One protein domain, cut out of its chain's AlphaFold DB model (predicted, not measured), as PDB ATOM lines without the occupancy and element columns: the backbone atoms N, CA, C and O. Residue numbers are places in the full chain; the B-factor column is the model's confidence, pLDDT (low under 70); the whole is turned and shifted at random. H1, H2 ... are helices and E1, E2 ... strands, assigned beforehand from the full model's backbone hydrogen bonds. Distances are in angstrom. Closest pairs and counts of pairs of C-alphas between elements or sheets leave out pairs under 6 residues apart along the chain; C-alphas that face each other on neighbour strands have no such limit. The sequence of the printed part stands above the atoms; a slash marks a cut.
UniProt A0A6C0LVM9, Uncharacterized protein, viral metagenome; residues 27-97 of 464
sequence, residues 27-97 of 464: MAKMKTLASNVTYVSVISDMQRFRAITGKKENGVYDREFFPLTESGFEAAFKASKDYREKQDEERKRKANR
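This is residues 27 to 97 of the 464 residues of an uncharacterized protein of viral metagenome (UniProt A0A6C0LVM9). A small twisted sheet of three strands, E1, E2 and E3, has two helices, H1 and H2, side by side over one of its faces, in two layers. The third helix, H3, follows H2 and grazes the sheet with its first turns, then runs away from the body as an arm, residues 87 to 97 sticking out. The printed part has 71 residues, with three named helices and three named strands in the order H1 E1 E2 E3 H2 H3; the sheet runs E1, E2, E3, antiparallel throughout, and the class is mixed, helices and strands. The whole is only just compact, close to loose, with a radius of gyration of the C-alphas of 13.1 A, and its outline is elongated, spanning 41 by 25 by 16 A.

Start at the sheet: find C-alpha 48 at (218.991, 182.796, 169.464), where E2, residues 48 to 55, begins its 20.1 A. E3, residues 61 to 67, runs 19.5 A, and E1 is the short strand of residues 40 to 43. H1, residues 27 to 35, begins at C-alpha 27 at (213.269, 177.521, 163.169). H2 takes residues 70 to 79 and is 14.2 A long. H3, residues 81 to 96, runs 22.3 A to C-alpha 96 at (250.598, 165.385, 162.757).

Look first at E1, E2 and E3, a meander, each strand the antiparallel neighbour of the one before. In the hairpin E1 and E2, N 41 and O 50 are within hydrogen-bond range at 2.9 A; in the hairpin E2 and E3, N 51 and O 64 are too, at 2.9 A. The sheet is only just strongly twisted, with C-alphas up to 4.2 A off its best plane. H2 is on the sheet at a height of 8.2 A, over E2 and E3, and runs along the strands, at 2 degrees to E2 on the local plane; its closest C-alphas to E2 are those of Ala 76 and Ala 51, 5.3 A apart. H1 is on the same face at a height of 7.3 A, only just over E1, with 3 of its C-alphas falling on that strand. H1 and H2 only just touch, with 3 pairs of C-alphas within 8 A, the closest those of Ala 34 and Phe 73 at 7.5 A; they run the same way at a shallow tilt of 26 degrees. H3 only grazes the sheet, with its residues 81 to 86; it meets H2 only through their link and is apart from H1. In H1, H2 and H3 every O i to N i+4 pair is within hydrogen-bond range.

The two C-alphas farthest apart are those of Asp 45 and Arg 97, 41.4 A. Without the free residues 87 to 97, the body of 60 residues spans 34 by 23 by 16 A. The printed part has no cut, and its five links between elements are tight. The mean pLDDT of the printed part is 86.5; look for values under 70 at residues 57 to 59 and at residue 97.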
ATOM      1  N   MET A  27     212.403 178.173 162.186       87.06
ATOM      2  CA  MET A  27     213.269 177.521 163.169       87.06
ATOM      3  C   MET A  27     214.052 176.355 162.554       87.06
ATOM      4  O   MET A  27     215.233 176.190 162.868       87.06
ATOM      5  N   ALA A  28     213.427 175.562 161.679       87.00
ATOM      6  CA  ALA A  28     214.083 174.477 160.958       87.00
ATOM      7  C   ALA A  28     215.181 175.012 160.029       87.00
ATOM      8  O   ALA A  28     216.321 174.556 160.119       87.00
ATOM      9  N   LYS A  29     214.888 176.053 159.235       90.38
ATOM     10  CA  LYS A  29     215.876 176.717 158.364       90.38
ATOM     11  C   LYS A  29     217.115 177.173 159.145       90.38
ATOM     12  O   LYS A  29     218.245 176.882 158.754       90.38
ATOM     13  N   MET A  30     216.913 177.847 160.278       89.31
ATOM     14  CA  MET A  30     218.008 178.363 161.111       89.31
ATOM     15  C   MET A  30     218.816 177.246 161.789       89.31
ATOM     16  O   MET A  30     220.031 177.365 161.947       89.31
ATOM     17  N   LYS A  31     218.172 176.132 162.157       88.75
ATOM     18  CA  LYS A  31     218.865 174.945 162.681       88.75
ATOM     19  C   LYS A  31     219.749 174.287 161.624       88.75
ATOM     20  O   LYS A  31     220.884 173.953 161.948       88.75
ATOM     21  N   THR A  32     219.270 174.164 160.387       89.62
ATOM     22  CA  THR A  32     220.056 173.624 159.266       89.62
ATOM     23  C   THR A  32     221.264 174.504 158.936       89.62
ATOM     24  O   THR A  32     222.347 173.997 158.657       89.62
ATOM     25  N   LEU A  33     221.120 175.831 159.022       87.06
ATOM     26  CA  LEU A  33     222.252 176.757 158.884       87.06
ATOM     27  C   LEU A  33     223.315 176.517 159.969       87.06
ATOM     28  O   LEU A  33     224.498 176.381 159.660       87.06
ATOM     29  N   ALA A  34     222.898 176.404 161.234       85.81
ATOM     30  CA  ALA A  34     223.815 176.160 162.346       85.81
ATOM     31  C   ALA A  34     224.463 174.767 162.317       85.81
ATOM     32  O   ALA A  34     225.623 174.644 162.698       85.81
ATOM     33  N   SER A  35     223.764 173.720 161.862       86.06
ATOM     34  CA  SER A  35     224.296 172.346 161.872       86.06
ATOM     35  C   SER A  35     225.528 172.161 160.989       86.06
ATOM     36  O   SER A  35     226.333 171.269 161.246       86.06
ATOM     37  N   ASN A  36     225.702 173.019 159.983       82.56
ATOM     38  CA  ASN A  36     226.853 172.990 159.083       82.56
ATOM     39  C   ASN A  36     228.087 173.706 159.660       82.56
ATOM     40  O   ASN A  36     229.140 173.725 159.024       82.56
ATOM     41  N   VAL A  37     227.980 174.299 160.854       83.62
ATOM     42  CA  VAL A  37     229.051 175.073 161.485       83.62
ATOM     43  C   VAL A  37     229.306 174.567 162.901       83.62
ATOM     44  O   VAL A  37     228.541 174.815 163.833       83.62
ATOM     45  N   THR A  38     230.453 173.916 163.093       82.00
ATOM     46  CA  THR A  38     230.922 173.512 164.427       82.00
ATOM     47  C   THR A  38     230.960 174.721 165.368       82.00
ATOM     48  O   THR A  38     231.436 175.785 164.978       82.00
ATOM     49  N   TYR A  39     230.505 174.553 166.615       88.06
ATOM     50  CA  TYR A  39     230.481 175.588 167.664       88.06
ATOM     51  C   TYR A  39     229.445 176.714 167.506       88.06
ATOM     52  O   TYR A  39     229.400 177.612 168.350       88.06
ATOM     53  N   VAL A  40     228.551 176.627 166.516       91.62
ATOM     54  CA  VAL A  40     227.333 177.445 166.431       91.62
ATOM     55  C   VAL A  40     226.118 176.536 166.612       91.62
ATOM     56  O   VAL A  40     226.043 175.447 166.059       91.62
ATOM     57  N   SER A  41     225.159 176.941 167.445       92.69
ATOM     58  CA  SER A  41     223.955 176.143 167.725       92.69
ATOM     59  C   SER A  41     222.739 177.033 167.955       92.69
ATOM     60  O   SER A  41     222.881 178.176 168.380       92.69
ATOM     61  N   VAL A  42     221.538 176.516 167.700       92.00
ATOM     62  CA  VAL A  42     220.283 177.231 167.977       92.00
ATOM     63  C   VAL A  42     219.759 176.854 169.357       92.00
ATOM     64  O   VAL A  42     219.542 175.679 169.651       92.00
ATOM     65  N   ILE A  43     219.490 177.859 170.187       90.81
ATOM     66  CA  ILE A  43     218.859 177.700 171.499       90.81
ATOM     67  C   ILE A  43     217.368 177.984 171.341       90.81
ATOM     68  O   ILE A  43     216.953 179.134 171.199       90.81
ATOM     69  N   SER A  44     216.577 176.912 171.255       83.31
ATOM     70  CA  SER A  44     215.195 176.960 170.748       83.31
ATOM     71  C   SER A  44     214.233 177.723 171.667       83.31
ATOM     72  O   SER A  44     213.334 178.407 171.188       83.31
ATOM     73  N   ASP A  45     214.441 177.647 172.977       83.06
ATOM     74  CA  ASP A  45     213.698 178.365 174.017       83.06
ATOM     75  C   ASP A  45     214.043 179.864 174.061       83.06
ATOM     76  O   ASP A  45     213.178 180.711 174.299       83.06
ATOM     77  N   MET A  46     215.299 180.212 173.769       83.88
ATOM     78  CA  MET A  46     215.749 181.605 173.709       83.88
ATOM     79  C   MET A  46     215.537 182.254 172.337       83.88
ATOM     80  O   MET A  46     215.547 183.484 172.271       83.88
ATOM     81  N   GLN A  47     215.339 181.448 171.285       88.00
ATOM     82  CA  GLN A  47     215.306 181.851 169.872       88.00
ATOM     83  C   GLN A  47     216.515 182.709 169.500       88.00
ATOM     84  O   GLN A  47     216.396 183.850 169.054       88.00
ATOM     85  N   ARG A  48     217.703 182.158 169.751       92.81
ATOM     86  CA  ARG A  48     218.991 182.796 169.464       92.81
ATOM     87  C   ARG A  48     219.978 181.783 168.912       92.81
ATOM     88  O   ARG A  48     219.923 180.604 169.272       92.81
ATOM     89  N   PHE A  49     220.912 182.261 168.100       93.25
ATOM     90  CA  PHE A  49     222.150 181.527 167.881       93.25
ATOM     91  C   PHE A  49     223.026 181.651 169.120       93.25
ATOM     92  O   PHE A  49     223.082 182.702 169.754       93.25
ATOM     93  N   ARG A  50     223.719 180.572 169.453       94.88
ATOM     94  CA  ARG A  50     224.779 180.521 170.451       94.88
ATOM     95  C   ARG A  50     226.068 180.156 169.737       94.88
ATOM     96  O   ARG A  50     226.145 179.057 169.181       94.88
ATOM     97  N   ALA A  51     227.052 181.042 169.793       94.81
ATOM     98  CA  ALA A  51     228.408 180.782 169.332       94.81
ATOM     99  C   ALA A  51     229.314 180.517 170.536       94.81
ATOM    100  O   ALA A  51     229.217 181.217 171.545       94.81
ATOM    101  N   ILE A  52     230.187 179.517 170.440       93.38
ATOM    102  CA  ILE A  52     231.271 179.328 171.409       93.38
ATOM    103  C   ILE A  52     232.488 180.105 170.911       93.38
ATOM    104  O   ILE A  52     232.988 179.837 169.820       93.38
ATOM    105  N   THR A  53     232.947 181.064 171.711       91.88
ATOM    106  CA  THR A  53     234.040 181.988 171.358       91.88
ATOM    107  C   THR A  53     235.340 181.675 172.097       91.88
ATOM    108  O   THR A  53     236.398 182.187 171.746       91.88
ATOM    109  N   GLY A  54     235.287 180.783 173.086       89.12
ATOM    110  CA  GLY A  54     236.432 180.435 173.913       89.12
ATOM    111  C   GLY A  54     236.144 179.285 174.867       89.12
ATOM    112  O   GLY A  54     235.022 178.776 174.963       89.12
ATOM    113  N   LYS A  55     237.186 178.868 175.584       87.25
ATOM    114  CA  LYS A  55     237.104 177.900 176.675       87.25
ATOM    115  C   LYS A  55     238.033 178.360 177.795       87.25
ATOM    116  O   LYS A  55     239.225 178.544 177.561       87.25
ATOM    117  N   LYS A  56     237.476 178.532 178.991       78.44
ATOM    118  CA  LYS A  56     238.203 178.900 180.208       78.44
ATOM    119  C   LYS A  56     239.050 177.734 180.713       78.44
ATOM    120  O   LYS A  56     238.780 176.575 180.395       78.44
ATOM    121  N   GLU A  57     240.027 178.042 181.566       60.59
ATOM    122  CA  GLU A  57     240.920 177.048 182.181       60.59
ATOM    123  C   GLU A  57     240.163 175.969 182.966       60.59
ATOM    124  O   GLU A  57     240.502 174.793 182.886       60.59
ATOM    125  N   ASN A  58     239.065 176.331 183.634       61.81
ATOM    126  CA  ASN A  58     238.194 175.397 184.357       61.81
ATOM    127  C   ASN A  58     237.269 174.557 183.450       61.81
ATOM    128  O   ASN A  58     236.330 173.922 183.927       61.81
ATOM    129  N   GLY A  59     237.476 174.594 182.133       65.94
ATOM    130  CA  GLY A  59     236.732 173.800 181.162       65.94
ATOM    131  C   GLY A  59     235.402 174.399 180.697       65.94
ATOM    132  O   GLY A  59     234.795 173.858 179.769       65.94
ATOM    133  N   VAL A  60     234.956 175.516 181.277       77.00
ATOM    134  CA  VAL A  60     233.698 176.175 180.902       77.00
ATOM    135  C   VAL A  60     233.858 176.935 179.583       77.00
ATOM    136  O   VAL A  60     234.812 177.685 179.397       77.00
ATOM    137  N   TYR A  61     232.907 176.766 178.664       84.75
ATOM    138  CA  TYR A  61     232.899 177.475 177.381       84.75
ATOM    139  C   TYR A  61     232.410 178.917 177.518       84.75
ATOM    140  O   TYR A  61     231.345 179.150 178.099       84.75
ATOM    141  N   ASP A  62     233.124 179.843 176.884       88.81
ATOM    142  CA  ASP A  62     232.641 181.197 176.640       88.81
ATOM    143  C   ASP A  62     231.624 181.170 175.506       88.81
ATOM    144  O   ASP A  62     231.805 180.499 174.484       88.81
ATOM    145  N   ARG A  63     230.493 181.831 175.738       91.88
ATOM    146  CA  ARG A  63     229.310 181.734 174.888       91.88
ATOM    147  C   ARG A  63     228.765 183.121 174.633       91.88
ATOM    148  O   ARG A  63     228.481 183.854 175.576       91.88
ATOM    149  N   GLU A  64     228.513 183.410 173.368       94.00
ATOM    150  CA  GLU A  64     227.821 184.616 172.939       94.00
ATOM    151  C   GLU A  64     226.516 184.260 172.242       94.00
ATOM    152  O   GLU A  64     226.382 183.200 171.621       94.00
ATOM    153  N   PHE A  65     225.534 185.147 172.376       94.56
ATOM    154  CA  PHE A  65     224.194 184.933 171.854       94.56
ATOM    155  C   PHE A  65     223.840 185.993 170.823       94.56
ATOM    156  O   PHE A  65     223.922 187.186 171.104       94.56
ATOM    157  N   PHE A  66     223.346 185.544 169.675       94.00
ATOM    158  CA  PHE A  66     223.012 186.393 168.540       94.00
ATOM    159  C   PHE A  66     221.534 186.234 168.171       94.00
ATOM    160  O   PHE A  66     220.947 185.174 168.430       94.00
ATOM    161  N   PRO A  67     220.899 187.265 167.588       92.19
ATOM    162  CA  PRO A  67     219.535 187.161 167.077       92.19
ATOM    163  C   PRO A  67     219.390 185.981 166.113       92.19
ATOM    164  O   PRO A  67     220.309 185.693 165.354       92.19
ATOM    165  N   LEU A  68     218.245 185.298 166.126       90.19
ATOM    166  CA  LEU A  68     217.979 184.197 165.199       90.19
ATOM    167  C   LEU A  68     217.546 184.737 163.826       90.19
ATOM    168  O   LEU A  68     216.392 184.606 163.440       90.19
ATOM    169  N   THR A  69     218.471 185.397 163.134       90.88
ATOM    170  CA  THR A  69     218.330 185.939 161.773       90.88
ATOM    171  C   THR A  69     219.530 185.515 160.930       90.88
ATOM    172  O   THR A  69     220.556 185.128 161.480       90.88
ATOM    173  N   GLU A  70     219.458 185.632 159.603       88.25
ATOM    174  CA  GLU A  70     220.607 185.323 158.729       88.25
ATOM    175  C   GLU A  70     221.830 186.197 159.065       88.25
ATOM    176  O   GLU A  70     222.929 185.683 159.251       88.25
ATOM    177  N   SER A  71     221.624 187.494 159.313       90.06
ATOM    178  CA  SER A  71     222.680 188.397 159.795       90.06
ATOM    179  C   SER A  71     223.211 188.030 161.189       90.06
ATOM    180  O   SER A  71     224.398 188.183 161.477       90.06
ATOM    181  N   GLY A  72     222.352 187.513 162.072       90.62
ATOM    182  CA  GLY A  72     222.755 187.014 163.383       90.62
ATOM    183  C   GLY A  72     223.546 185.707 163.298       90.62
ATOM    184  O   GLY A  72     224.457 185.496 164.098       90.62
ATOM    185  N   PHE A  73     223.258 184.861 162.305       93.31
ATOM    186  CA  PHE A  73     224.061 183.685 161.982       93.31
ATOM    187  C   PHE A  73     225.455 184.083 161.487       93.31
ATOM    188  O   PHE A  73     226.442 183.554 161.992       93.31
ATOM    189  N   GLU A  74     225.560 185.048 160.570       92.50
ATOM    190  CA  GLU A  74     226.852 185.566 160.101       92.50
ATOM    191  C   GLU A  74     227.683 186.154 161.249       92.50
ATOM    192  O   GLU A  74     228.880 185.881 161.363       92.50
ATOM    193  N   ALA A  75     227.044 186.904 162.154       92.31
ATOM    194  CA  ALA A  75     227.694 187.434 163.348       92.31
ATOM    195  C   ALA A  75     228.169 186.314 164.293       92.31
ATOM    196  O   ALA A  75     229.315 186.338 164.738       92.31
ATOM    197  N   ALA A  76     227.340 185.293 164.536       91.81
ATOM    198  CA  ALA A  76     227.704 184.121 165.336       91.81
ATOM    199  C   ALA A  76     228.864 183.324 164.710       91.81
ATOM    200  O   ALA A  76     229.784 182.878 165.407       91.81
ATOM    201  N   PHE A  77     228.842 183.171 163.385       91.56
ATOM    202  CA  PHE A  77     229.902 182.539 162.612       91.56
ATOM    203  C   PHE A  77     231.207 183.329 162.724       91.56
ATOM    204  O   PHE A  77     232.257 182.736 162.976       91.56
ATOM    205  N   LYS A  78     231.160 184.656 162.594       92.88
ATOM    206  CA  LYS A  78     232.336 185.520 162.732       92.88
ATOM    207  C   LYS A  78     232.891 185.501 164.156       92.88
ATOM    208  O   LYS A  78     234.091 185.337 164.321       92.88
ATOM    209  N   ALA A  79     232.029 185.586 165.168       90.31
ATOM    210  CA  ALA A  79     232.436 185.607 166.573       90.31
ATOM    211  C   ALA A  79     233.155 184.321 167.010       90.31
ATOM    212  O   ALA A  79     234.097 184.365 167.791       90.31
ATOM    213  N   SER A  80     232.751 183.163 166.478       91.12
ATOM    214  CA  SER A  80     233.412 181.887 166.789       91.12
ATOM    215  C   SER A  80     234.597 181.557 165.871       91.12
ATOM    216  O   SER A  80     235.202 180.500 166.042       91.12
ATOM    217  N   LYS A  81     234.950 182.427 164.911       91.00
ATOM    218  CA  LYS A  81     235.994 182.169 163.904       91.00
ATOM    219  C   LYS A  81     237.337 181.824 164.541       91.00
ATOM    220  O   LYS A  81     237.832 180.726 164.311       91.00
ATOM    221  N   ASP A  82     237.860 182.699 165.390       85.31
ATOM    222  CA  ASP A  82     239.195 182.530 165.975       85.31
ATOM    223  C   ASP A  82     239.283 181.260 166.832       85.31
ATOM    224  O   ASP A  82     240.278 180.537 166.802       85.31
ATOM    225  N   TYR A  83     238.219 180.942 167.577       88.38
ATOM    226  CA  TYR A  83     238.156 179.708 168.357       88.38
ATOM    227  C   TYR A  83     238.094 178.468 167.457       88.38
ATOM    228  O   TYR A  83     238.793 177.490 167.719       88.38
ATOM    229  N   ARG A  84     237.305 178.503 166.372       89.00
ATOM    230  CA  ARG A  84     237.257 177.411 165.387       89.00
ATOM    231  C   ARG A  84     238.613 177.183 164.735       89.00
ATOM    232  O   ARG A  84     239.054 176.039 164.697       89.00
ATOM    233  N   GLU A  85     239.266 178.247 164.278       89.00
ATOM    234  CA  GLU A  85     240.578 178.186 163.627       89.00
ATOM    235  C   GLU A  85     241.628 177.610 164.580       89.00
ATOM    236  O   GLU A  85     242.273 176.623 164.232       89.00
ATOM    237  N   LYS A  86     241.689 178.083 165.832       87.00
ATOM    238  CA  LYS A  86     242.564 177.498 166.865       87.00
ATOM    239  C   LYS A  86     242.282 176.013 167.115       87.00
ATOM    240  O   LYS A  86     243.208 175.232 167.305       87.00
ATOM    241  N   GLN A  87     241.015 175.588 167.124       84.88
ATOM    242  CA  GLN A  87     240.661 174.173 167.309       84.88
ATOM    243  C   GLN A  87     240.945 173.309 166.072       84.88
ATOM    244  O   GLN A  87     241.190 172.109 166.209       84.88
ATOM    245  N   ASP A  88     240.877 173.874 164.869       83.94
ATOM    246  CA  ASP A  88     241.279 173.203 163.630       83.94
ATOM    247  C   ASP A  88     242.801 173.073 163.543       83.94
ATOM    248  O   ASP A  88     243.299 172.003 163.199       83.94
ATOM    249  N   GLU A  89     243.546 174.114 163.916       86.62
ATOM    250  CA  GLU A  89     245.004 174.077 164.055       86.62
ATOM    251  C   GLU A  89     245.433 173.045 165.092       86.62
ATOM    252  O   GLU A  89     246.270 172.197 164.799       86.62
ATOM    253  N   GLU A  90     244.800 173.030 166.265       79.50
ATOM    254  CA  GLU A  90     245.083 172.039 167.302       79.50
ATOM    255  C   GLU A  90     244.718 170.617 166.848       79.50
ATOM    256  O   GLU A  90     245.439 169.665 167.146       79.50
ATOM    257  N   ARG A  91     243.636 170.438 166.074       76.81
ATOM    258  CA  ARG A  91     243.308 169.144 165.451       76.81
ATOM    259  C   ARG A  91     244.355 168.722 164.425       76.81
ATOM    260  O   ARG A  91     244.774 167.568 164.458       76.81
ATOM    261  N   LYS A  92     244.808 169.631 163.557       83.50
ATOM    262  CA  LYS A  92     245.879 169.376 162.578       83.50
ATOM    263  C   LYS A  92     247.203 169.061 163.278       83.50
ATOM    264  O   LYS A  92     247.850 168.077 162.928       83.50
ATOM    265  N   ARG A  93     247.558 169.800 164.333       87.50
ATOM    266  CA  ARG A  93     248.713 169.517 165.199       87.50
ATOM    267  C   ARG A  93     248.599 168.126 165.823       87.50
ATOM    268  O   ARG A  93     249.525 167.330 165.714       87.50
ATOM    269  N   LYS A  94     247.441 167.776 166.400       74.38
ATOM    270  CA  LYS A  94     247.174 166.442 166.974       74.38
ATOM    271  C   LYS A  94     247.135 165.312 165.944       74.38
ATOM    272  O   LYS A  94     247.351 164.160 166.327       74.38
ATOM    273  N   ALA A  95     246.833 165.603 164.682       70.50
ATOM    274  CA  ALA A  95     246.904 164.637 163.588       70.50
ATOM    275  C   ALA A  95     248.357 164.388 163.149       70.50
ATOM    276  O   ALA A  95     248.705 163.253 162.841       70.50
ATOM    277  N   ASN A  96     249.200 165.425 163.199       75.00
ATOM    278  CA  ASN A  96     250.598 165.385 162.757       75.00
ATOM    279  C   ASN A  96     251.609 165.077 163.872       75.00
ATOM    280  O   ASN A  96     252.792 164.903 163.591       75.00
ATOM    281  N   ARG A  97     251.170 165.025 165.134       68.75
ATOM    282  CA  ARG A  97     252.047 164.742 166.275       68.75
ATOM    283  C   ARG A  97     252.717 163.378 166.143       68.75
ATOM    284  O   ARG A  97     252.102 162.381 165.751       68.75
TER     285      ARG A  97